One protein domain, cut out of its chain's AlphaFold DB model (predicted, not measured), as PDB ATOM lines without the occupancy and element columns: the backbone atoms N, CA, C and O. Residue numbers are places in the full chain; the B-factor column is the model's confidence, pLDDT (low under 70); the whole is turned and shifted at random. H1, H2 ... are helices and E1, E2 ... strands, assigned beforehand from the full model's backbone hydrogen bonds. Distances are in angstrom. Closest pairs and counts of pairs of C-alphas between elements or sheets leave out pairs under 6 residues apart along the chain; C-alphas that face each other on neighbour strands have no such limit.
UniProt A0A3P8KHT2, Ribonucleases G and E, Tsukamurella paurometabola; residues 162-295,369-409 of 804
ATOM      1  N   VAL A 162     177.448 104.996 157.306       83.50
ATOM      2  CA  VAL A 162     176.012 105.155 157.605       83.50
ATOM      3  C   VAL A 162     175.268 105.828 156.447       83.50
ATOM      4  O   VAL A 162     174.068 105.631 156.268       83.50
ATOM      5  N   ALA A 163     175.971 106.619 155.630       86.19
ATOM      6  CA  ALA A 163     175.396 107.409 154.541       86.19
ATOM      7  C   ALA A 163     174.584 106.583 153.519       86.19
ATOM      8  O   ALA A 163     173.615 107.100 152.968       86.19
ATOM      9  N   ASP A 164     174.901 105.303 153.310       84.81
ATOM     10  CA  ASP A 164     174.125 104.402 152.434       84.81
ATOM     11  C   ASP A 164     172.711 104.120 152.950       84.81
ATOM     12  O   ASP A 164     171.807 103.800 152.179       84.81
ATOM     13  N   GLN A 165     172.521 104.241 154.262       83.12
ATOM     14  CA  GLN A 165     171.269 103.977 154.964       83.12
ATOM     15  C   GLN A 165     170.496 105.269 155.268       83.12
ATOM     16  O   GLN A 165     169.370 105.193 155.764       83.12
ATOM     17  N   VAL A 166     171.076 106.436 154.958       83.38
ATOM     18  CA  VAL A 166     170.437 107.754 155.045       83.38
ATOM     19  C   VAL A 166     169.882 108.124 153.669       83.38
ATOM     20  O   VAL A 166     170.642 108.430 152.750       83.38
ATOM     21  N   THR A 167     168.557 108.149 153.515       84.75
ATOM     22  CA  THR A 167     167.905 108.690 152.311       84.75
ATOM     23  C   THR A 167     167.142 109.965 152.634       84.75
ATOM     24  O   THR A 167     166.509 110.095 153.683       84.75
ATOM     25  N   ILE A 168     167.240 110.954 151.742       81.19
ATOM     26  CA  ILE A 168     166.662 112.284 151.953       81.19
ATOM     27  C   ILE A 168     165.841 112.673 150.726       81.19
ATOM     28  O   ILE A 168     166.349 112.670 149.601       81.19
ATOM     29  N   ASN A 169     164.561 112.999 150.942       82.69
ATOM     30  CA  ASN A 169     163.631 113.336 149.865       82.69
ATOM     31  C   ASN A 169     163.725 114.830 149.506       82.69
ATOM     32  O   ASN A 169     163.260 115.718 150.227       82.69
ATOM     33  N   LEU A 170     164.312 115.106 148.345       79.12
ATOM     34  CA  LEU A 170     164.536 116.435 147.775       79.12
ATOM     35  C   LEU A 170     163.309 116.975 147.007       79.12
ATOM     36  O   LEU A 170     163.309 118.116 146.533       79.12
ATOM     37  N   GLY A 171     162.243 116.181 146.901       81.88
ATOM     38  CA  GLY A 171     161.031 116.468 146.134       81.88
ATOM     39  C   GLY A 171     161.153 116.101 144.648       81.88
ATOM     40  O   GLY A 171     162.136 115.497 144.229       81.88
ATOM     41  N   PRO A 172     160.157 116.448 143.814       83.12
ATOM     42  CA  PRO A 172     160.128 116.030 142.415       83.12
ATOM     43  C   PRO A 172     161.259 116.652 141.585       83.12
ATOM     44  O   PRO A 172     161.624 117.818 141.794       83.12
ATOM     45  N   ASP A 173     161.747 115.869 140.616       82.56
ATOM     46  CA  ASP A 173     162.704 116.255 139.573       82.56
ATOM     47  C   ASP A 173     162.346 117.598 138.927       82.56
ATOM     48  O   ASP A 173     161.174 117.909 138.690       82.56
ATOM     49  N   LYS A 174     163.368 118.400 138.608       78.75
ATOM     50  CA  LYS A 174     163.181 119.740 138.034       78.75
ATOM     51  C   LYS A 174     163.904 119.904 136.715       78.75
ATOM     52  O   LYS A 174     165.099 119.647 136.606       78.75
ATOM     53  N   TRP A 175     163.181 120.441 135.740       78.06
ATOM     54  CA  TRP A 175     163.777 121.008 134.541       78.06
ATOM     55  C   TRP A 175     164.387 122.377 134.862       78.06
ATOM     56  O   TRP A 175     163.662 123.349 135.085       78.06
ATOM     57  N   ILE A 176     165.717 122.461 134.861       71.81
ATOM     58  CA  ILE A 176     166.424 123.728 134.647       71.81
ATOM     59  C   ILE A 176     166.670 123.857 133.138       71.81
ATOM     60  O   ILE A 176     166.700 122.861 132.427       71.81
ATOM     61  N   VAL A 177     166.813 125.090 132.641       68.38
ATOM     62  CA  VAL A 177     166.786 125.500 131.217       68.38
ATOM     63  C   VAL A 177     167.432 124.521 130.216       68.38
ATOM     64  O   VAL A 177     166.921 124.394 129.107       68.38
ATOM     65  N   VAL A 178     168.521 123.839 130.592       72.81
ATOM     66  CA  VAL A 178     169.309 122.948 129.718       72.81
ATOM     67  C   VAL A 178     169.282 121.463 130.146       72.81
ATOM     68  O   VAL A 178     169.756 120.618 129.391       72.81
ATOM     69  N   ALA A 179     168.757 121.113 131.330       78.06
ATOM     70  CA  ALA A 179     168.806 119.744 131.863       78.06
ATOM     71  C   ALA A 179     167.773 119.458 132.973       78.06
ATOM     72  O   ALA A 179     167.464 120.317 133.804       78.06
ATOM     73  N   THR A 180     167.323 118.201 133.059       79.94
ATOM     74  CA  THR A 180     166.610 117.680 134.237       79.94
ATOM     75  C   THR A 180     167.598 117.384 135.362       79.94
ATOM     76  O   THR A 180     168.458 116.516 135.214       79.94
ATOM     77  N   ILE A 181     167.434 118.040 136.509       81.00
ATOM     78  CA  ILE A 181     168.057 117.620 137.765       81.00
ATOM     79  C   ILE A 181     167.162 116.554 138.392       81.00
ATOM     80  O   ILE A 181     165.982 116.809 138.659       81.00
ATOM     81  N   ARG A 182     167.743 115.377 138.644       81.88
ATOM     82  CA  ARG A 182     167.105 114.330 139.443       81.88
ATOM     83  C   ARG A 182     167.174 114.735 140.904       81.88
ATOM     84  O   ARG A 182     168.267 114.870 141.441       81.88
ATOM     85  N   LEU A 183     166.021 114.978 141.512       81.25
ATOM     86  CA  LEU A 183     165.925 115.327 142.923       81.25
ATOM     87  C   LEU A 183     165.543 114.052 143.669       81.25
ATOM     88  O   LEU A 183     166.443 113.287 143.996       81.25
ATOM     89  N   GLY A 184     164.256 113.750 143.833       84.75
ATOM     90  CA  GLY A 184     163.785 112.462 144.348       84.75
ATOM     91  C   GLY A 184     164.373 112.102 145.715       84.75
ATOM     92  O   GLY A 184     164.625 112.976 146.542       84.75
ATOM     93  N   GLU A 185     164.601 110.811 145.941       85.88
ATOM     94  CA  GLU A 185     165.340 110.305 147.101       85.88
ATOM     95  C   GLU A 185     166.823 110.143 146.732       85.88
ATOM     96  O   GLU A 185     167.152 109.466 145.755       85.88
ATOM     97  N   GLN A 186     167.716 110.763 147.509       86.69
ATOM     98  CA  GLN A 186     169.172 110.642 147.349       86.69
ATOM     99  C   GLN A 186     169.838 110.239 148.663       86.69
ATOM    100  O   GLN A 186     169.375 110.613 149.743       86.69
ATOM    101  N   THR A 187     170.964 109.537 148.553       88.69
ATOM    102  CA  THR A 187     171.945 109.378 149.635       88.69
ATOM    103  C   THR A 187     172.904 110.578 149.661       88.69
ATOM    104  O   THR A 187     173.028 111.286 148.652       88.69
ATOM    105  N   PRO A 188     173.654 110.812 150.754       86.62
ATOM    106  CA  PRO A 188     174.702 111.830 150.805       86.62
ATOM    107  C   PRO A 188     175.740 111.670 149.682       86.62
ATOM    108  O   PRO A 188     176.158 112.664 149.093       86.62
ATOM    109  N   PHE A 189     176.089 110.438 149.291       89.69
ATOM    110  CA  PHE A 189     176.968 110.182 148.141       89.69
ATOM    111  C   PHE A 189     176.382 110.693 146.817       89.69
ATOM    112  O   PHE A 189     177.094 111.346 146.048       89.69
ATOM    113  N   GLY A 190     175.077 110.493 146.601       86.44
ATOM    114  CA  GLY A 190     174.347 111.011 145.440       86.44
ATOM    115  C   GLY A 190     174.247 112.534 145.391       86.44
ATOM    116  O   GLY A 190     173.950 113.094 144.342       86.44
ATOM    117  N   LEU A 191     174.528 113.224 146.492       84.31
ATOM    118  CA  LEU A 191     174.553 114.683 146.570       84.31
ATOM    119  C   LEU A 191     175.968 115.239 146.410       84.31
ATOM    120  O   LEU A 191     176.188 116.194 145.665       84.31
ATOM    121  N   LEU A 192     176.944 114.608 147.062       86.12
ATOM    122  CA  LEU A 192     178.358 114.971 146.961       86.12
ATOM    123  C   LEU A 192     178.919 114.733 145.556       86.12
ATOM    124  O   LEU A 192     179.828 115.450 145.136       86.12
ATOM    125  N   SER A 193     178.345 113.801 144.787       87.25
ATOM    126  CA  SER A 193     178.704 113.600 143.383       87.25
ATOM    127  C   SER A 193     178.504 114.852 142.521       87.25
ATOM    128  O   SER A 193     179.298 115.076 141.607       87.25
ATOM    129  N   ALA A 194     177.544 115.724 142.851       84.69
ATOM    130  CA  ALA A 194     177.372 117.011 142.171       84.69
ATOM    131  C   ALA A 194     178.525 117.995 142.421       84.69
ATOM    132  O   ALA A 194     178.837 118.811 141.559       84.69
ATOM    133  N   LEU A 195     179.169 117.916 143.591       81.69
ATOM    134  CA  LEU A 195     180.321 118.750 143.958       81.69
ATOM    135  C   LEU A 195     181.646 118.152 143.449       81.69
ATOM    136  O   LEU A 195     182.653 118.844 143.297       81.69
ATOM    137  N   ALA A 196     181.657 116.842 143.195       84.31
ATOM    138  CA  ALA A 196     182.831 116.126 142.727       84.31
ATOM    139  C   ALA A 196     183.018 116.208 141.203       84.31
ATOM    140  O   ALA A 196     184.134 116.443 140.721       84.31
ATOM    141  N   VAL A 197     181.942 116.027 140.437       84.69
ATOM    142  CA  VAL A 197     181.976 116.048 138.969       84.69
ATOM    143  C   VAL A 197     182.135 117.482 138.463       84.69
ATOM    144  O   VAL A 197     181.375 118.370 138.835       84.69
ATOM    145  N   LYS A 198     183.122 117.716 137.586       81.00
ATOM    146  CA  LYS A 198     183.231 118.999 136.875       81.00
ATOM    147  C   LYS A 198     182.172 119.067 135.768       81.00
ATOM    148  O   LYS A 198     182.088 118.107 134.998       81.00
ATOM    149  N   PRO A 199     181.434 120.181 135.623       78.56
ATOM    150  CA  PRO A 199     180.438 120.319 134.574       78.56
ATOM    151  C   PRO A 199     181.079 120.272 133.188       78.56
ATOM    152  O   PRO A 199     182.193 120.755 132.974       78.56
ATOM    153  N   THR A 200     180.363 119.693 132.223       77.75
ATOM    154  CA  THR A 200     180.846 119.543 130.840       77.75
ATOM    155  C   THR A 200     179.840 120.059 129.810       77.75
ATOM    156  O   THR A 200     178.656 120.255 130.092       77.75
ATOM    157  N   GLY A 201     180.325 120.331 128.594       80.12
ATOM    158  CA  GLY A 201     179.490 120.776 127.475       80.12
ATOM    159  C   GLY A 201     178.676 122.044 127.794       80.12
ATOM    160  O   GLY A 201     179.221 122.984 128.377       80.12
ATOM    161  N   PRO A 202     177.382 122.108 127.422       72.69
ATOM    162  CA  PRO A 202     176.577 123.315 127.597       72.69
ATOM    163  C   PRO A 202     176.253 123.634 129.067       72.69
ATOM    164  O   PRO A 202     175.992 124.797 129.372       72.69
ATOM    165  N   MET A 203     176.322 122.663 129.990       72.69
ATOM    166  CA  MET A 203     176.144 122.933 131.425       72.69
ATOM    167  C   MET A 203     177.313 123.736 132.002       72.69
ATOM    168  O   MET A 203     177.082 124.650 132.788       72.69
ATOM    169  N   ALA A 204     178.550 123.484 131.555       79.06
ATOM    170  CA  ALA A 204     179.712 124.282 131.961       79.06
ATOM    171  C   ALA A 204     179.577 125.756 131.539       79.06
ATOM    172  O   ALA A 204     179.889 126.659 132.312       79.06
ATOM    173  N   PHE A 205     179.052 126.005 130.334       75.62
ATOM    174  CA  PHE A 205     178.750 127.360 129.864       75.62
ATOM    175  C   PHE A 205     177.603 127.995 130.665       75.62
ATOM    176  O   PHE A 205     177.738 129.111 131.163       75.62
ATOM    177  N   GLY A 206     176.494 127.268 130.844       73.69
ATOM    178  CA  GLY A 206     175.318 127.753 131.569       73.69
ATOM    179  C   GLY A 206     175.597 128.102 133.034       73.69
ATOM    180  O   GLY A 206     175.113 129.122 133.511       73.69
ATOM    181  N   LEU A 207     176.398 127.296 133.739       73.94
ATOM    182  CA  LEU A 207     176.771 127.532 135.140       73.94
ATOM    183  C   LEU A 207     177.917 128.550 135.276       73.94
ATOM    184  O   LEU A 207     177.917 129.353 136.212       73.94
ATOM    185  N   GLY A 208     178.824 128.612 134.293       71.94
ATOM    186  CA  GLY A 208     179.853 129.650 134.196       71.94
ATOM    187  C   GLY A 208     179.273 131.070 134.134       71.94
ATOM    188  O   GLY A 208     179.804 131.966 134.784       71.94
ATOM    189  N   LEU A 209     178.126 131.264 133.468       74.81
ATOM    190  CA  LEU A 209     177.384 132.539 133.468       74.81
ATOM    191  C   LEU A 209     176.869 132.965 134.859       74.81
ATOM    192  O   LEU A 209     176.573 134.140 135.066       74.81
ATOM    193  N   PHE A 210     176.779 132.039 135.819       68.50
ATOM    194  CA  PHE A 210     176.438 132.322 137.218       68.50
ATOM    195  C   PHE A 210     177.661 132.317 138.152       68.50
ATOM    196  O   PHE A 210     177.494 132.463 139.362       68.50
ATOM    197  N   GLY A 211     178.878 132.178 137.611       71.88
ATOM    198  CA  GLY A 211     180.122 132.129 138.386       71.88
ATOM    199  C   GLY A 211     180.381 130.789 139.083       71.88
ATOM    200  O   GLY A 211     181.116 130.758 140.066       71.88
ATOM    201  N   VAL A 212     179.774 129.694 138.607       70.12
ATOM    202  CA  VAL A 212     179.910 128.349 139.191       70.12
ATOM    203  C   VAL A 212     180.527 127.398 138.167       70.12
ATOM    204  O   VAL A 212     179.849 126.882 137.284       70.12
ATOM    205  N   THR A 213     181.832 127.165 138.282       73.31
ATOM    206  CA  THR A 213     182.617 126.335 137.349       73.31
ATOM    207  C   THR A 213     182.869 124.905 137.824       73.31
ATOM    208  O   THR A 213     183.302 124.071 137.030       73.31
ATOM    209  N   ASP A 214     182.608 124.608 139.097       73.81
ATOM    210  CA  ASP A 214     183.154 123.424 139.781       73.81
ATOM    211  C   ASP A 214     182.091 122.456 140.323       73.81
ATOM    212  O   ASP A 214     182.432 121.500 141.013       73.81
ATOM    213  N   VAL A 215     180.819 122.684 139.981       76.56
ATOM    214  CA  VAL A 215     179.658 121.883 140.399       76.56
ATOM    215  C   VAL A 215     178.877 121.448 139.158       76.56
ATOM    216  O   VAL A 215     178.576 122.289 138.312       76.56
ATOM    217  N   ASP A 216     178.503 120.171 139.056       83.31
ATOM    218  CA  ASP A 216     177.564 119.669 138.045       83.31
ATOM    219  C   ASP A 216     176.301 119.082 138.711       83.31
ATOM    220  O   ASP A 216     176.317 117.941 139.179       83.31
ATOM    221  N   PRO A 217     175.167 119.806 138.736       77.25
ATOM    222  CA  PRO A 217     173.936 119.307 139.341       77.25
ATOM    223  C   PRO A 217     173.276 118.170 138.537       77.25
ATOM    224  O   PRO A 217     172.339 117.549 139.033       77.25
ATOM    225  N   THR A 218     173.741 117.859 137.319       82.62
ATOM    226  CA  THR A 218     173.287 116.669 136.573       82.62
ATOM    227  C   THR A 218     173.953 115.384 137.061       82.62
ATOM    228  O   THR A 218     173.432 114.298 136.822       82.62
ATOM    229  N   ALA A 219     175.059 115.494 137.806       86.69
ATOM    230  CA  ALA A 219     175.746 114.361 138.417       86.69
ATOM    231  C   ALA A 219     175.110 113.883 139.738       86.69
ATOM    232  O   ALA A 219     175.662 112.981 140.376       86.69
ATOM    233  N   ILE A 220     173.973 114.450 140.161       85.50
ATOM    234  CA  ILE A 220     173.230 113.966 141.334       85.50
ATOM    235  C   ILE A 220     172.798 112.505 141.110       85.50
ATOM    236  O   ILE A 220     172.219 112.151 140.082       85.50
ATOM    237  N   GLY A 221     173.128 111.642 142.072       85.75
ATOM    238  CA  GLY A 221     172.858 110.205 142.039       85.75
ATOM    239  C   GLY A 221     173.799 109.378 141.149       85.75
ATOM    240  O   GLY A 221     173.478 108.221 140.872       85.75
ATOM    241  N   LYS A 222     174.935 109.941 140.691       90.50
ATOM    242  CA  LYS A 222     175.970 109.217 139.916       90.50
ATOM    243  C   LYS A 222     176.682 108.145 140.749       90.50
ATOM    244  O   LYS A 222     176.920 107.051 140.250       90.50
ATOM    245  N   TYR A 223     176.999 108.475 141.998       91.62
ATOM    246  CA  TYR A 223     177.451 107.543 143.031       91.62
ATOM    247  C   TYR A 223     176.309 107.439 144.037       91.62
ATOM    248  O   TYR A 223     175.729 108.468 144.376       91.62
ATOM    249  N   LYS A 224     175.939 106.239 144.484       90.25
ATOM    250  CA  LYS A 224     174.815 106.062 145.419       90.25
ATOM    251  C   LYS A 224     175.248 105.453 146.734       90.25
ATOM    252  O   LYS A 224     174.707 105.830 147.768       90.25
ATOM    253  N   THR A 225     176.203 104.540 146.666       91.81
ATOM    254  CA  THR A 225     176.690 103.762 147.794       91.81
ATOM    255  C   THR A 225     178.146 104.076 148.107       91.81
ATOM    256  O   THR A 225     178.927 104.486 147.240       91.81
ATOM    257  N   LEU A 226     178.533 103.782 149.338       90.44
ATOM    258  CA  LEU A 226     179.905 103.720 149.797       90.44
ATOM    259  C   LEU A 226     180.726 102.768 148.917       90.44
ATOM    260  O   LEU A 226     181.869 103.068 148.571       90.44
ATOM    261  N   ALA A 227     180.123 101.642 148.520       91.75
ATOM    262  CA  ALA A 227     180.738 100.660 147.637       91.75
ATOM    263  C   ALA A 227     181.064 101.243 146.249       91.75
ATOM    264  O   ALA A 227     182.162 100.997 145.748       91.75
ATOM    265  N   ASP A 228     180.182 102.065 145.661       93.81
ATOM    266  CA  ASP A 228     180.453 102.756 144.387       93.81
ATOM    267  C   ASP A 228     181.689 103.663 144.506       93.81
ATOM    268  O   ASP A 228     182.570 103.649 143.644       93.81
ATOM    269  N   VAL A 229     181.763 104.451 145.588       93.62
ATOM    270  CA  VAL A 229     182.858 105.405 145.833       93.62
ATOM    271  C   VAL A 229     184.170 104.669 146.119       93.62
ATOM    272  O   VAL A 229     185.200 105.001 145.532       93.62
ATOM    273  N   ALA A 230     184.149 103.633 146.959       93.69
ATOM    274  CA  ALA A 230     185.327 102.831 147.277       93.69
ATOM    275  C   ALA A 230     185.862 102.070 146.051       93.69
ATOM    276  O   ALA A 230     187.064 102.115 145.779       93.69
ATOM    277  N   ALA A 231     184.988 101.435 145.263       95.12
ATOM    278  CA  ALA A 231     185.379 100.735 144.041       95.12
ATOM    279  C   ALA A 231     185.965 101.696 142.993       95.12
ATOM    280  O   ALA A 231     186.987 101.389 142.379       95.12
ATOM    281  N   ALA A 232     185.366 102.879 142.825       95.69
ATOM    282  CA  ALA A 232     185.852 103.912 141.914       95.69
ATOM    283  C   ALA A 232     187.205 104.515 142.342       95.69
ATOM    284  O   ALA A 232     188.073 104.731 141.494       95.69
ATOM    285  N   ALA A 233     187.417 104.742 143.642       95.56
ATOM    286  CA  ALA A 233     188.694 105.198 144.200       95.56
ATOM    287  C   ALA A 233     189.818 104.149 144.058       95.56
ATOM    288  O   ALA A 233     190.978 104.498 143.809       95.56
ATOM    289  N   ALA A 234     189.469 102.864 144.145       96.50
ATOM    290  CA  ALA A 234     190.391 101.739 144.009       96.50
ATOM    291  C   ALA A 234     190.700 101.337 142.550       96.50
ATOM    292  O   ALA A 234     191.504 100.428 142.332       96.50
ATOM    293  N   LEU A 235     190.105 101.987 141.535       97.00
ATOM    294  CA  LEU A 235     190.313 101.616 140.129       97.00
ATOM    295  C   LEU A 235     191.804 101.669 139.731       97.00
ATOM    296  O   LEU A 235     192.426 102.729 139.874       97.00
ATOM    297  N   PRO A 236     192.378 100.591 139.153       96.31
ATOM    298  CA  PRO A 236     193.774 100.562 138.715       96.31
ATOM    299  C   PRO A 236     194.049 101.592 137.611       96.31
ATOM    300  O   PRO A 236     193.124 102.065 136.948       96.31
ATOM    301  N   TYR A 237     195.319 101.936 137.392       94.94
ATOM    302  CA  TYR A 237     195.736 102.708 136.216       94.94
ATOM    303  C   TYR A 237     195.423 101.907 134.943       94.94
ATOM    304  O   TYR A 237     195.879 100.771 134.803       94.94
ATOM    305  N   LYS A 238     194.635 102.478 134.024       95.12
ATOM    306  CA  LYS A 238     194.233 101.827 132.771       95.12
ATOM    307  C   LYS A 238     194.706 102.654 131.569       95.12
ATOM    308  O   LYS A 238     193.992 103.579 131.176       95.12
ATOM    309  N   PRO A 239     195.869 102.335 130.971       94.19
ATOM    310  CA  PRO A 239     196.377 103.074 129.824       94.19
ATOM    311  C   PRO A 239     195.457 102.888 128.614       94.19
ATOM    312  O   PRO A 239     195.128 101.763 128.235       94.19
ATOM    313  N   VAL A 240     195.056 103.998 128.003       94.56
ATOM    314  CA  VAL A 240     194.337 104.052 126.724       94.56
ATOM    315  C   VAL A 240     194.956 105.156 125.873       94.56
ATOM    316  O   VAL A 240     195.262 106.237 126.377       94.56
ATOM    317  N   GLU A 241     195.145 104.893 124.582       93.88
ATOM    318  CA  GLU A 241     195.640 105.893 123.636       93.88
ATOM    319  C   GLU A 241     194.510 106.844 123.218       93.88
ATOM    320  O   GLU A 241     193.645 106.514 122.406       93.88
ATOM    321  N   GLU A 242     194.514 108.055 123.773       89.19
ATOM    322  CA  GLU A 242     193.634 109.130 123.327       89.19
ATOM    323  C   GLU A 242     194.232 109.854 122.121       89.19
ATOM    324  O   GLU A 242     195.374 110.319 122.147       89.19
ATOM    325  N   ARG A 243     193.413 110.038 121.082       87.38
ATOM    326  CA  ARG A 243     193.772 110.847 119.918       87.38
ATOM    327  C   ARG A 243     193.471 112.326 120.181       87.38
ATOM    328  O   ARG A 243     192.315 112.699 120.382       87.38
ATOM    329  N   TYR A 244     194.497 113.171 120.163       85.56
ATOM    330  CA  TYR A 244     194.422 114.594 120.504       85.56
ATOM    331  C   TYR A 244     195.001 115.500 119.402       85.56
ATOM    332  O   TYR A 244     195.571 115.035 118.413       85.56
ATOM    333  N   CYS A 245     194.808 116.807 119.570       81.94
ATOM    334  CA  CYS A 245     195.319 117.860 118.697       81.94
ATOM    335  C   CYS A 245     195.947 118.959 119.560       81.94
ATOM    336  O   CYS A 245     195.394 119.288 120.609       81.94
ATOM    337  N   GLU A 246     197.070 119.534 119.130       75.44
ATOM    338  CA  GLU A 246     197.785 120.570 119.901       75.44
ATOM    339  C   GLU A 246     197.348 122.000 119.558       75.44
ATOM    340  O   GLU A 246     197.499 122.896 120.381       75.44
ATOM    341  N   SER A 247     196.800 122.226 118.360       62.28
ATOM    342  CA  SER A 247     196.709 123.564 117.757       62.28
ATOM    343  C   SER A 247     195.291 124.013 117.372       62.28
ATOM    344  O   SER A 247     195.143 124.893 116.525       62.28
ATOM    345  N   GLY A 248     194.232 123.395 117.905       54.97
ATOM    346  CA  GLY A 248     192.867 123.738 117.498       54.97
ATOM    347  C   GLY A 248     191.748 123.037 118.266       54.97
ATOM    348  O   GLY A 248     191.961 122.061 118.984       54.97
ATOM    349  N   ALA A 249     190.526 123.548 118.095       57.12
ATOM    350  CA  ALA A 249     189.321 122.969 118.681       57.12
ATOM    351  C   ALA A 249     189.064 121.542 118.154       57.12
ATOM    352  O   ALA A 249     189.277 121.263 116.974       57.12
ATOM    353  N   LYS A 250     188.535 120.659 119.019       58.09
ATOM    354  CA  LYS A 250     188.400 119.195 118.816       58.09
ATOM    355  C   LYS A 250     187.776 118.722 117.487       58.09
ATOM    356  O   LYS A 250     187.908 117.547 117.163       58.09
ATOM    357  N   LEU A 251     187.075 119.589 116.754       60.19
ATOM    358  CA  LEU A 251     186.374 119.260 115.509       60.19
ATOM    359  C   LEU A 251     187.244 119.349 114.243       60.19
ATOM    360  O   LEU A 251     186.943 118.646 113.283       60.19
ATOM    361  N   ILE A 252     188.301 120.176 114.210       68.88
ATOM    362  CA  ILE A 252     189.145 120.346 113.010       68.88
ATOM    363  C   ILE A 252     190.621 120.448 113.414       68.88
ATOM    364  O   ILE A 252     191.097 121.503 113.835       68.88
ATOM    365  N   CYS A 253     191.358 119.341 113.283       69.44
ATOM    366  CA  CYS A 253     192.778 119.280 113.627       69.44
ATOM    367  C   CYS A 253     193.675 119.506 112.400       69.44
ATOM    368  O   CYS A 253     193.971 118.572 111.657       69.44
ATOM    369  N   TRP A 254     194.116 120.750 112.202       72.56
ATOM    370  CA  TRP A 254     194.930 121.157 111.047       72.56
ATOM    371  C   TRP A 254     196.395 120.687 111.111       72.56
ATOM    372  O   TRP A 254     197.002 120.468 110.071       72.56
ATOM    373  N   ALA A 255     196.958 120.494 112.311       76.88
ATOM    374  CA  ALA A 255     198.356 120.081 112.512       76.88
ATOM    375  C   ALA A 255     198.573 118.550 112.537       76.88
ATOM    376  O   ALA A 255     199.649 118.081 112.905       76.88
ATOM    377  N   GLY A 256     197.556 117.767 112.160       80.69
ATOM    378  CA  GLY A 256     197.580 116.308 112.251       80.69
ATOM    379  C   GLY A 256     197.258 115.782 113.654       80.69
ATOM    380  O   GLY A 256     197.524 116.413 114.675       80.69
ATOM    381  N   TRP A 257     196.642 114.603 113.701       82.75
ATOM    382  CA  TRP A 257     196.253 113.954 114.951       82.75
ATOM    383  C   TRP A 257     197.448 113.258 115.608       82.75
ATOM    384  O   TRP A 257     198.105 112.433 114.973       82.75
ATOM    385  N   LYS A 258     197.674 113.529 116.895       88.38
ATOM    386  CA  LYS A 258     198.651 112.818 117.732       88.38
ATOM    387  C   LYS A 258     197.941 111.850 118.678       88.38
ATOM    388  O   LYS A 258     196.758 112.024 118.969       88.38
ATOM    389  N   TYR A 259     198.663 110.855 119.184       88.56
ATOM    390  CA  TYR A 259     198.190 109.956 120.241       88.56
ATOM    391  C   TYR A 259     198.946 110.230 121.540       88.56
ATOM    392  O   TYR A 259     200.121 110.594 121.514       88.56
ATOM    393  N   ARG A 260     198.262 110.073 122.673       90.00
ATOM    394  CA  ARG A 260     198.843 110.148 124.019       90.00
ATOM    395  C   ARG A 260     198.240 109.056 124.894       90.00
ATOM    396  O   ARG A 260     197.032 108.831 124.847       90.00
ATOM    397  N   THR A 261     199.049 108.424 125.733       91.19
ATOM    398  CA  THR A 261     198.541 107.482 126.734       91.19
ATOM    399  C   THR A 261     197.929 108.256 127.896       91.19
ATOM    400  O   THR A 261     198.613 109.048 128.546       91.19
ATOM    401  N   VAL A 262     196.647 108.032 128.175       92.31
ATOM    402  CA  VAL A 262     195.952 108.550 129.364       92.31
ATOM    403  C   VAL A 262     195.458 107.398 130.231       92.31
ATOM    404  O   VAL A 262     195.229 106.296 129.739       92.31
ATOM    405  N   ASP A 263     195.264 107.655 131.521       93.69
ATOM    406  CA  ASP A 263     194.547 106.733 132.398       93.69
ATOM    407  C   ASP A 263     193.037 106.919 132.211       93.69
ATOM    408  O   ASP A 263     192.462 107.908 132.670       93.69
ATOM    409  N   ALA A 264     192.383 105.962 131.552       93.69
ATOM    410  CA  ALA A 264     190.940 106.001 131.314       93.69
ATOM    411  C   ALA A 264     190.109 105.961 132.611       93.69
ATOM    412  O   ALA A 264     188.947 106.365 132.603       93.69
ATOM    413  N   ASN A 265     190.695 105.517 133.728       95.88
ATOM    414  CA  ASN A 265     190.037 105.498 135.032       95.88
ATOM    415  C   ASN A 265     190.246 106.798 135.832       95.88
ATOM    416  O   ASN A 265     189.573 106.991 136.845       95.88
ATOM    417  N   LEU A 266     191.129 107.712 135.396       94.38
ATOM    418  CA  LEU A 266     191.513 108.909 136.157       94.38
ATOM    419  C   LEU A 266     190.328 109.818 136.491       94.38
ATOM    420  O   LEU A 266     190.263 110.332 137.604       94.38
ATOM    421  N   ALA A 267     189.386 110.012 135.563       92.06
ATOM    422  CA  ALA A 267     188.207 110.845 135.805       92.06
ATOM    423  C   ALA A 267     187.341 110.262 136.936       92.06
ATOM    424  O   ALA A 267     187.112 110.926 137.945       92.06
ATOM    425  N   THR A 268     186.953 108.992 136.810       94.06
ATOM    426  CA  THR A 268     186.171 108.240 137.804       94.06
ATOM    427  C   THR A 268     186.871 108.196 139.168       94.06
ATOM    428  O   THR A 268     186.248 108.459 140.195       94.06
ATOM    429  N   ARG A 269     188.193 107.962 139.188       94.81
ATOM    430  CA  ARG A 269     188.990 107.968 140.424       94.81
ATOM    431  C   ARG A 269     189.048 109.359 141.064       94.81
ATOM    432  O   ARG A 269     188.890 109.480 142.275       94.81
ATOM    433  N   THR A 270     189.224 110.414 140.262       94.81
ATOM    434  CA  THR A 270     189.233 111.815 140.731       94.81
ATOM    435  C   THR A 270     187.904 112.195 141.374       94.81
ATOM    436  O   THR A 270     187.887 112.823 142.426       94.81
ATOM    437  N   GLU A 271     186.782 111.819 140.761       94.12
ATOM    438  CA  GLU A 271     185.446 112.088 141.297       94.12
ATOM    439  C   GLU A 271     185.219 111.388 142.642       94.12
ATOM    440  O   GLU A 271     184.873 112.044 143.621       94.12
ATOM    441  N   ALA A 272     185.467 110.080 142.722       94.38
ATOM    442  CA  ALA A 272     185.282 109.319 143.955       94.38
ATOM    443  C   ALA A 272     186.180 109.820 145.100       94.38
ATOM    444  O   ALA A 272     185.727 109.998 146.230       94.38
ATOM    445  N   LEU A 273     187.441 110.139 144.799       94.12
ATOM    446  CA  LEU A 273     188.379 110.688 145.780       94.12
ATOM    447  C   LEU A 273     188.064 112.134 146.183       94.12
ATOM    448  O   LEU A 273     188.341 112.522 147.317       94.12
ATOM    449  N   LYS A 274     187.430 112.927 145.311       92.38
ATOM    450  CA  LYS A 274     186.827 114.199 145.724       92.38
ATOM    451  C   LYS A 274     185.671 113.975 146.695       92.38
ATOM    452  O   LYS A 274     185.650 114.652 147.713       92.38
ATOM    453  N   ILE A 275     184.755 113.033 146.434       91.69
ATOM    454  CA  ILE A 275     183.653 112.704 147.365       91.69
ATOM    455  C   ILE A 275     184.221 112.333 148.744       91.69
ATOM    456  O   ILE A 275     183.783 112.886 149.755       91.69
ATOM    457  N   ALA A 276     185.258 111.492 148.791       91.44
ATOM    458  CA  ALA A 276     185.949 111.132 150.031       91.44
ATOM    459  C   ALA A 276     186.685 112.309 150.712       91.44
ATOM    460  O   ALA A 276     186.786 112.354 151.934       91.44
ATOM    461  N   GLY A 277     187.173 113.288 149.942       90.38
ATOM    462  CA  GLY A 277     187.887 114.470 150.448       90.38
ATOM    463  C   GLY A 277     187.028 115.719 150.689       90.38
ATOM    464  O   GLY A 277     187.568 116.757 151.092       90.38
ATOM    465  N   GLN A 278     185.721 115.667 150.403       88.06
ATOM    466  CA  GLN A 278     184.850 116.850 150.404       88.06
ATOM    467  C   GLN A 278     184.442 117.283 151.816       88.06
ATOM    468  O   GLN A 278     184.405 118.481 152.085       88.06
ATOM    469  N   LEU A 279     184.146 116.321 152.698       85.75
ATOM    470  CA  LEU A 279     183.654 116.566 154.064       85.75
ATOM    471  C   LEU A 279     184.716 116.366 155.151       85.75
ATOM    472  O   LEU A 279     184.437 116.602 156.318       85.75
ATOM    473  N   SER A 280     185.922 115.937 154.777       87.38
ATOM    474  CA  SER A 280     187.063 115.707 155.674       87.38
ATOM    475  C   SER A 280     188.218 116.687 155.450       87.38
ATOM    476  O   SER A 280     189.297 116.530 156.015       87.38
ATOM    477  N   GLY A 281     188.071 117.646 154.525       86.38
ATOM    478  CA  GLY A 281     189.161 118.529 154.085       86.38
ATOM    479  C   GLY A 281     190.318 117.819 153.351       86.38
ATOM    480  O   GLY A 281     191.117 118.476 152.678       86.38
ATOM    481  N   ARG A 282     190.385 116.484 153.383       89.69
ATOM    482  CA  ARG A 282     191.488 115.668 152.865       89.69
ATOM    483  C   ARG A 282     191.695 115.838 151.359       89.69
ATOM    484  O   ARG A 282     190.755 116.073 150.595       89.69
ATOM    485  N   THR A 283     192.942 115.740 150.921       90.00
ATOM    486  CA  THR A 283     193.329 115.662 149.508       90.00
ATOM    487  C   THR A 283     193.946 114.294 149.235       90.00
ATOM    488  O   THR A 283     194.558 113.686 150.112       90.00
ATOM    489  N   TYR A 284     193.750 113.791 148.019       91.62
ATOM    490  CA  TYR A 284     194.213 112.473 147.592       91.62
ATOM    491  C   TYR A 284     194.986 112.592 146.280       91.62
ATOM    492  O   TYR A 284     194.711 113.472 145.462       91.62
ATOM    493  N   ASP A 285     195.929 111.679 146.059       94.56
ATOM    494  CA  ASP A 285     196.618 111.557 144.779       94.56
ATOM    495  C   ASP A 285     195.726 110.822 143.773       94.56
ATOM    496  O   ASP A 285     195.713 109.594 143.697       94.56
ATOM    497  N   TYR A 286     194.987 111.588 142.970       93.31
ATOM    498  CA  TYR A 286     194.078 111.053 141.955       93.31
ATOM    499  C   TYR A 286     194.769 110.174 140.896       93.31
ATOM    500  O   TYR A 286     194.096 109.400 140.210       93.31
ATOM    501  N   THR A 287     196.099 110.256 140.750       93.06
ATOM    502  CA  THR A 287     196.858 109.426 139.800       93.06
ATOM    503  C   THR A 287     197.050 107.988 140.286       93.06
ATOM    504  O   THR A 287     197.320 107.109 139.468       93.06
ATOM    505  N   LYS A 288     196.872 107.725 141.590       93.81
ATOM    506  CA  LYS A 288     197.112 106.415 142.207       93.81
ATOM    507  C   LYS A 288     195.810 105.751 142.677       93.81
ATOM    508  O   LYS A 288     194.990 106.411 143.318       93.81
ATOM    509  N   PRO A 289     195.622 104.441 142.426       94.69
ATOM    510  CA  PRO A 289     194.551 103.665 143.049       94.69
ATOM    511  C   PRO A 289     194.651 103.783 144.569       94.69
ATOM    512  O   PRO A 289     195.724 103.585 145.137       94.69
ATOM    513  N   THR A 290     193.547 104.130 145.220       94.81
ATOM    514  CA  THR A 290     193.516 104.412 146.656       94.81
ATOM    515  C   THR A 290     192.446 103.553 147.309       94.81
ATOM    516  O   THR A 290     191.260 103.701 147.018       94.81
ATOM    517  N   ILE A 291     192.863 102.676 148.221       92.19
ATOM    518  CA  ILE A 291     191.942 102.005 149.137       92.19
ATOM    519  C   ILE A 291     191.517 103.049 150.168       92.19
ATOM    520  O   ILE A 291     192.356 103.587 150.896       92.19
ATOM    521  N   LEU A 292     190.227 103.375 150.200       89.50
ATOM    522  CA  LEU A 292     189.682 104.276 151.207       89.50
ATOM    523  C   LEU A 292     189.630 103.550 152.556       89.50
ATOM    524  O   LEU A 292     189.096 102.448 152.655       89.50
ATOM    525  N   GLY A 293     190.237 104.163 153.572       78.69
ATOM    526  CA  GLY A 293     190.194 103.674 154.945       78.69
ATOM    527  C   GLY A 293     188.904 104.092 155.645       78.69
ATOM    528  O   GLY A 293     188.332 105.136 155.329       78.69
ATOM    529  N   PHE A 294     188.499 103.289 156.621       78.56
ATOM    530  CA  PHE A 294     187.347 103.528 157.486       78.56
ATOM    531  C   PHE A 294     187.801 103.584 158.938       78.56
ATOM    532  O   PHE A 294     188.820 102.978 159.285       78.56
ATOM    533  N   SER A 295     187.046 104.283 159.789       73.06
ATOM    534  CA  SER A 295     187.217 104.138 161.240       73.06
ATOM    535  C   SER A 295     187.071 102.652 161.619       73.06
ATOM    536  O   SER A 295     186.132 102.004 161.141       73.06
ATOM    537  N   PRO A 369     188.732 113.248 160.268       89.62
ATOM    538  CA  PRO A 369     187.821 114.185 160.935       89.62
ATOM    539  C   PRO A 369     187.025 115.075 159.987       89.62
ATOM    540  O   PRO A 369     187.550 115.518 158.963       89.62
ATOM    541  N   LEU A 370     185.774 115.378 160.353       89.12
ATOM    542  CA  LEU A 370     184.955 116.321 159.596       89.12
ATOM    543  C   LEU A 370     185.620 117.700 159.494       89.12
ATOM    544  O   LEU A 370     185.970 118.333 160.489       89.12
ATOM    545  N   ASN A 371     185.722 118.192 158.265       90.19
ATOM    546  CA  ASN A 371     186.093 119.557 157.942       90.19
ATOM    547  C   ASN A 371     185.223 120.035 156.773       90.19
ATOM    548  O   ASN A 371     185.323 119.527 155.652       90.19
ATOM    549  N   PHE A 372     184.373 121.025 157.047       87.25
ATOM    550  CA  PHE A 372     183.463 121.605 156.061       87.25
ATOM    551  C   PHE A 372     183.975 122.909 155.462       87.25
ATOM    552  O   PHE A 372     183.243 123.552 154.715       87.25
ATOM    553  N   ASP A 373     185.214 123.308 155.729       87.69
ATOM    554  CA  ASP A 373     185.720 124.625 155.344       87.69
ATOM    555  C   ASP A 373     185.756 124.755 153.812       87.69
ATOM    556  O   ASP A 373     185.381 125.787 153.262       87.69
ATOM    557  N   LYS A 374     186.048 123.652 153.103       82.50
ATOM    558  CA  LYS A 374     185.875 123.532 151.642       82.50
ATOM    559  C   LYS A 374     184.434 123.743 151.172       82.50
ATOM    560  O   LYS A 374     184.225 124.269 150.083       82.50
ATOM    561  N   VAL A 375     183.446 123.292 151.944       82.00
ATOM    562  CA  VAL A 375     182.018 123.400 151.603       82.00
ATOM    563  C   VAL A 375     181.508 124.810 151.905       82.00
ATOM    564  O   VAL A 375     180.843 125.388 151.053       82.00
ATOM    565  N   LYS A 376     181.895 125.399 153.043       84.19
ATOM    566  CA  LYS A 376     181.599 126.794 153.418       84.19
ATOM    567  C   LYS A 376     182.238 127.796 152.448       84.19
ATOM    568  O   LYS A 376     181.582 128.738 152.025       84.19
ATOM    569  N   ALA A 377     183.488 127.561 152.040       81.94
ATOM    570  CA  ALA A 377     184.180 128.366 151.029       81.94
ATOM    571  C   ALA A 377     183.667 128.123 149.596       81.94
ATOM    572  O   ALA A 377     183.957 128.908 148.690       81.94
ATOM    573  N   SER A 378     182.908 127.047 149.358       74.44
ATOM    574  CA  SER A 378     182.258 126.822 148.070       74.44
ATOM    575  C   SER A 378     180.959 127.623 147.975       74.44
ATOM    576  O   SER A 378     180.111 127.578 148.864       74.44
ATOM    577  N   LYS A 379     180.726 128.269 146.829       78.56
ATOM    578  CA  LYS A 379     179.488 129.021 146.544       78.56
ATOM    579  C   LYS A 379     178.232 128.148 146.395       78.56
ATOM    580  O   LYS A 379     177.210 128.604 145.896       78.56
ATOM    581  N   VAL A 380     178.295 126.889 146.824       75.81
ATOM    582  CA  VAL A 380     177.182 125.936 146.831       75.81
ATOM    583  C   VAL A 380     176.042 126.459 147.701       75.81
ATOM    584  O   VAL A 380     174.908 126.484 147.239       75.81
ATOM    585  N   LEU A 381     176.325 126.936 148.917       79.12
ATOM    586  CA  LEU A 381     175.286 127.445 149.823       79.12
ATOM    587  C   LEU A 381     174.600 128.706 149.260       79.12
ATOM    588  O   LEU A 381     173.371 128.761 149.226       79.12
ATOM    589  N   GLU A 382     175.375 129.652 148.711       80.38
ATOM    590  CA  GLU A 382     174.861 130.828 147.981       80.38
ATOM    591  C   GLU A 382     173.962 130.426 146.797       80.38
ATOM    592  O   GLU A 382     172.875 130.973 146.604       80.38
ATOM    593  N   LEU A 383     174.412 129.457 145.992       73.75
ATOM    594  CA  LEU A 383     173.705 128.985 144.802       73.75
ATOM    595  C   LEU A 383     172.365 128.331 145.159       73.75
ATOM    596  O   LEU A 383     171.373 128.511 144.451       73.75
ATOM    597  N   LEU A 384     172.339 127.583 146.263       72.94
ATOM    598  CA  LEU A 384     171.140 126.919 146.750       72.94
ATOM    599  C   LEU A 384     170.119 127.925 147.256       72.94
ATOM    600  O   LEU A 384     168.959 127.820 146.866       72.94
ATOM    601  N   ASP A 385     170.513 128.912 148.059       80.56
ATOM    602  CA  ASP A 385     169.574 129.955 148.480       80.56
ATOM    603  C   ASP A 385     169.030 130.738 147.275       80.56
ATOM    604  O   ASP A 385     167.814 130.859 147.100       80.56
ATOM    605  N   ARG A 386     169.916 131.130 146.348       77.94
ATOM    606  CA  ARG A 386     169.568 131.862 145.120       77.94
ATOM    607  C   ARG A 386     168.570 131.129 144.215       77.94
ATOM    608  O   ARG A 386     167.747 131.783 143.575       77.94
ATOM    609  N   PHE A 387     168.619 129.797 144.147       70.19
ATOM    610  CA  PHE A 387     167.625 128.984 143.429       70.19
ATOM    611  C   PHE A 387     166.434 128.544 144.296       70.19
ATOM    612  O   PHE A 387     165.583 127.785 143.831       70.19
ATOM    613  N   GLY A 388     166.356 129.000 145.547       68.25
ATOM    614  CA  GLY A 388     165.331 128.590 146.497       68.25
ATOM    615  C   GLY A 388     165.470 127.132 146.946       68.25
ATOM    616  O   GLY A 388     164.518 126.574 147.462       68.25
ATOM    617  N   MET A 389     166.619 126.489 146.774       67.12
ATOM    618  CA  MET A 389     166.832 125.060 147.021       67.12
ATOM    619  C   MET A 389     167.122 124.687 148.492       67.12
ATOM    620  O   MET A 389     167.232 123.498 148.805       67.12
ATOM    621  N   LEU A 390     167.176 125.656 149.410       68.50
ATOM    622  CA  LEU A 390     167.112 125.400 150.858       68.50
ATOM    623  C   LEU A 390     165.672 125.013 151.283       68.50
ATOM    624  O   LEU A 390     164.717 125.447 150.636       68.50
ATOM    625  N   PRO A 391     165.448 124.196 152.330       64.69
ATOM    626  CA  PRO A 391     164.113 123.974 152.887       64.69
ATOM    627  C   PRO A 391     163.579 125.245 153.565       64.69
ATOM    628  O   PRO A 391     164.327 126.161 153.900       64.69
ATOM    629  N   ALA A 392     162.258 125.357 153.713       63.03
ATOM    630  CA  ALA A 392     161.663 126.482 154.436       63.03
ATOM    631  C   ALA A 392     162.073 126.426 155.919       63.03
ATOM    632  O   ALA A 392     161.954 125.373 156.536       63.03
ATOM    633  N   GLY A 393     162.564 127.544 156.461       67.00
ATOM    634  CA  GLY A 393     163.052 127.641 157.842       67.00
ATOM    635  C   GLY A 393     164.567 127.498 158.026       67.00
ATOM    636  O   GLY A 393     165.043 127.834 159.100       67.00
ATOM    637  N   LEU A 394     165.334 127.070 157.012       71.19
ATOM    638  CA  LEU A 394     166.804 127.093 157.061       71.19
ATOM    639  C   LEU A 394     167.364 128.110 156.062       71.19
ATOM    640  O   LEU A 394     167.024 128.073 154.875       71.19
ATOM    641  N   ASP A 395     168.259 128.968 156.544       81.75
ATOM    642  CA  ASP A 395     169.108 129.841 155.732       81.75
ATOM    643  C   ASP A 395     170.582 129.376 155.751       81.75
ATOM    644  O   ASP A 395     170.922 128.323 156.303       81.75
ATOM    645  N   ILE A 396     171.468 130.144 155.112       82.38
ATOM    646  CA  ILE A 396     172.902 129.824 155.030       82.38
ATOM    647  C   ILE A 396     173.574 129.894 156.411       82.38
ATOM    648  O   ILE A 396     174.436 129.061 156.696       82.38
ATOM    649  N   ALA A 397     173.181 130.831 157.279       82.56
ATOM    650  CA  ALA A 397     173.744 130.965 158.624       82.56
ATOM    651  C   ALA A 397     173.375 129.758 159.496       82.56
ATOM    652  O   ALA A 397     174.260 129.085 160.015       82.56
ATOM    653  N   THR A 398     172.089 129.409 159.539       79.19
ATOM    654  CA  THR A 398     171.528 128.225 160.213       79.19
ATOM    655  C   THR A 398     172.257 126.941 159.804       79.19
ATOM    656  O   THR A 398     172.646 126.131 160.645       79.19
ATOM    657  N   ILE A 399     172.492 126.766 158.498       78.88
ATOM    658  CA  ILE A 399     173.228 125.616 157.954       78.88
ATOM    659  C   ILE A 399     174.705 125.652 158.360       78.88
ATOM    660  O   ILE A 399     175.249 124.620 158.745       78.88
ATOM    661  N   THR A 400     175.347 126.819 158.308       83.31
ATOM    662  CA  THR A 400     176.762 126.970 158.679       83.31
ATOM    663  C   THR A 400     176.968 126.671 160.162       83.31
ATOM    664  O   THR A 400     177.826 125.857 160.486       83.31
ATOM    665  N   SER A 401     176.114 127.193 161.048       79.06
ATOM    666  CA  SER A 401     176.135 126.889 162.484       79.06
ATOM    667  C   SER A 401     175.922 125.402 162.778       79.06
ATOM    668  O   SER A 401     176.619 124.847 163.622       79.06
ATOM    669  N   ALA A 402     175.029 124.716 162.054       76.12
ATOM    670  CA  ALA A 402     174.858 123.265 162.190       76.12
ATOM    671  C   ALA A 402     176.097 122.474 161.718       76.12
ATOM    672  O   ALA A 402     176.436 121.440 162.294       76.12
ATOM    673  N   MET A 403     176.805 122.967 160.696       81.94
ATOM    674  CA  MET A 403     178.069 122.392 160.220       81.94
ATOM    675  C   MET A 403     179.223 122.652 161.203       81.94
ATOM    676  O   MET A 403     180.012 121.745 161.457       81.94
ATOM    677  N   ASP A 404     179.302 123.846 161.799       82.31
ATOM    678  CA  ASP A 404     180.264 124.176 162.857       82.31
ATOM    679  C   ASP A 404     180.023 123.369 164.133       82.31
ATOM    680  O   ASP A 404     180.980 122.835 164.695       82.31
ATOM    681  N   LEU A 405     178.762 123.196 164.544       79.50
ATOM    682  CA  LEU A 405     178.388 122.304 165.641       79.50
ATOM    683  C   LEU A 405     178.850 120.871 165.351       79.50
ATOM    684  O   LEU A 405     179.504 120.272 166.193       79.50
ATOM    685  N   ALA A 406     178.591 120.350 164.146       78.00
ATOM    686  CA  ALA A 406     178.981 118.998 163.744       78.00
ATOM    687  C   ALA A 406     180.507 118.783 163.613       78.00
ATOM    688  O   ALA A 406     180.989 117.677 163.857       78.00
ATOM    689  N   GLN A 407     181.281 119.817 163.257       81.75
ATOM    690  CA  GLN A 407     182.753 119.779 163.300       81.75
ATOM    691  C   GLN A 407     183.286 119.781 164.737       81.75
ATOM    692  O   GLN A 407     184.291 119.134 165.024       81.75
ATOM    693  N   ASN A 408     182.627 120.523 165.631       79.56
ATOM    694  CA  ASN A 408     183.117 120.839 166.970       79.56
ATOM    695  C   ASN A 408     182.291 120.177 168.084       79.56
ATOM    696  O   ASN A 408     182.243 120.707 169.196       79.56
ATOM    697  N   ILE A 409     181.666 119.021 167.817       78.81
ATOM    698  CA  ILE A 409     180.966 118.234 168.840       78.81
ATOM    699  C   ILE A 409     181.978 117.868 169.927       78.81
ATOM    700  O   ILE A 409     182.836 117.008 169.741       78.81
TER     701      ILE A 409
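What this domain is: This is residues 162 to 295 and 369 to 409 of the 804 residues of the protein "Ribonucleases G and E" of Tsukamurella paurometabola (UniProt A0A3P8KHT2). Three helices, H2, H4 and H5, make a small core, their centres in a triangle, with H5 touching both of the others, and a long hairpin, E4 and E5, reaches away from it as an arm that makes much of the length. Round the rest of the core lie short parts and long loops: a small hairpin, E2 and E3, the single helix H3, and at the end far from the arm a loose helical hairpin, H7 and H8. The printed part has 175 residues, with eight named helices and five named strands in the order H1 E1 E2 E3 H2 H3 H4 E4 E5 H5 H6 H7 H8; both two-stranded sheets are antiparallel. The class is mixed, helices and strands, with under half of the residues in named elements. The whole is only just compact, close to loose, with a radius of gyration of the C-alphas of 18.3 A and spans of 58 by 41 by 27 A.

Where its parts are: H1, residues 162 to 165, begins at C-alpha 162 (176.012, 105.155, 157.605). E1 is residues 166 to 169, E2 174 to 176 and E3 179 to 181. H2, residues 188 to 196, is 12.2 A long; H3 is residues 201 to 208 and H4 226 to 233. E4, residues 239 to 244, is 14.9 A long and E5, residues 258 to 263, 16.4 A. H5, residues 266 to 278, is 17.6 A long and begins at (191.513, 108.909, 136.157). H6 is residues 373 to 376 and H7 380 to 386. H8, residues 396 to 407, is 16.3 A long and ends at (182.753, 119.779, 163.300).

How they stand to each other: H1 touches H2, with the C-alphas of Ala 163 and Pro 188 closest at 5.8 A. E1 pairs with no named strand, but its residues 168 to 169 pair antiparallel with residues 185 to 186. In the hairpin E2 and E3, N 176 and O 179 are 3.0 A apart. H2 touches H5 at a steep tilt of 64 degrees, opposite ways, closest at the C-alphas of Ala 196 and Glu 271, 5.0 A. H3 touches no helix. H4 touches H5 at a steep tilt of 51 degrees, opposite ways, closest at the C-alphas of Ala 233 and Arg 269, 4.7 A. In the hairpin E4 and E5, N 242 and O 260 are 2.8 A apart. H6 is close to H8 but not clearly touching, the C-alphas of Lys 376 and Thr 400 closest at 7.1 A. H7 and H8, a helical hairpin, only just touch, with 3 pairs of C-alphas within 8 A, the closest those of Leu 381 and Ile 396 at 6.2 A; H8 touches with residue 396 alone, and the tilt is a shallow 25 degrees, opposite ways. The helix packing is, only just, mostly crossed. Every O i to N i+4 pair is within hydrogen-bond range in H4, H5, H7 and H8, against 3 of 5 in H2 and 3 of 4 in H3; H1 and H6 are too short for such a pair.

The domain as a whole: The C-alphas farthest apart, those of Trp 254 and Ile 409, are 59.5 A apart. Residues 296 to 368 are not printed, and C-alphas 295 and 369 are 10.1 A apart across the cut. The links H3 to H4 and E4 to E5 are long. The mean pLDDT of the printed part is 83.0, and it is under 70 at residues 177, 210, 247 to 253 and 388 to 393.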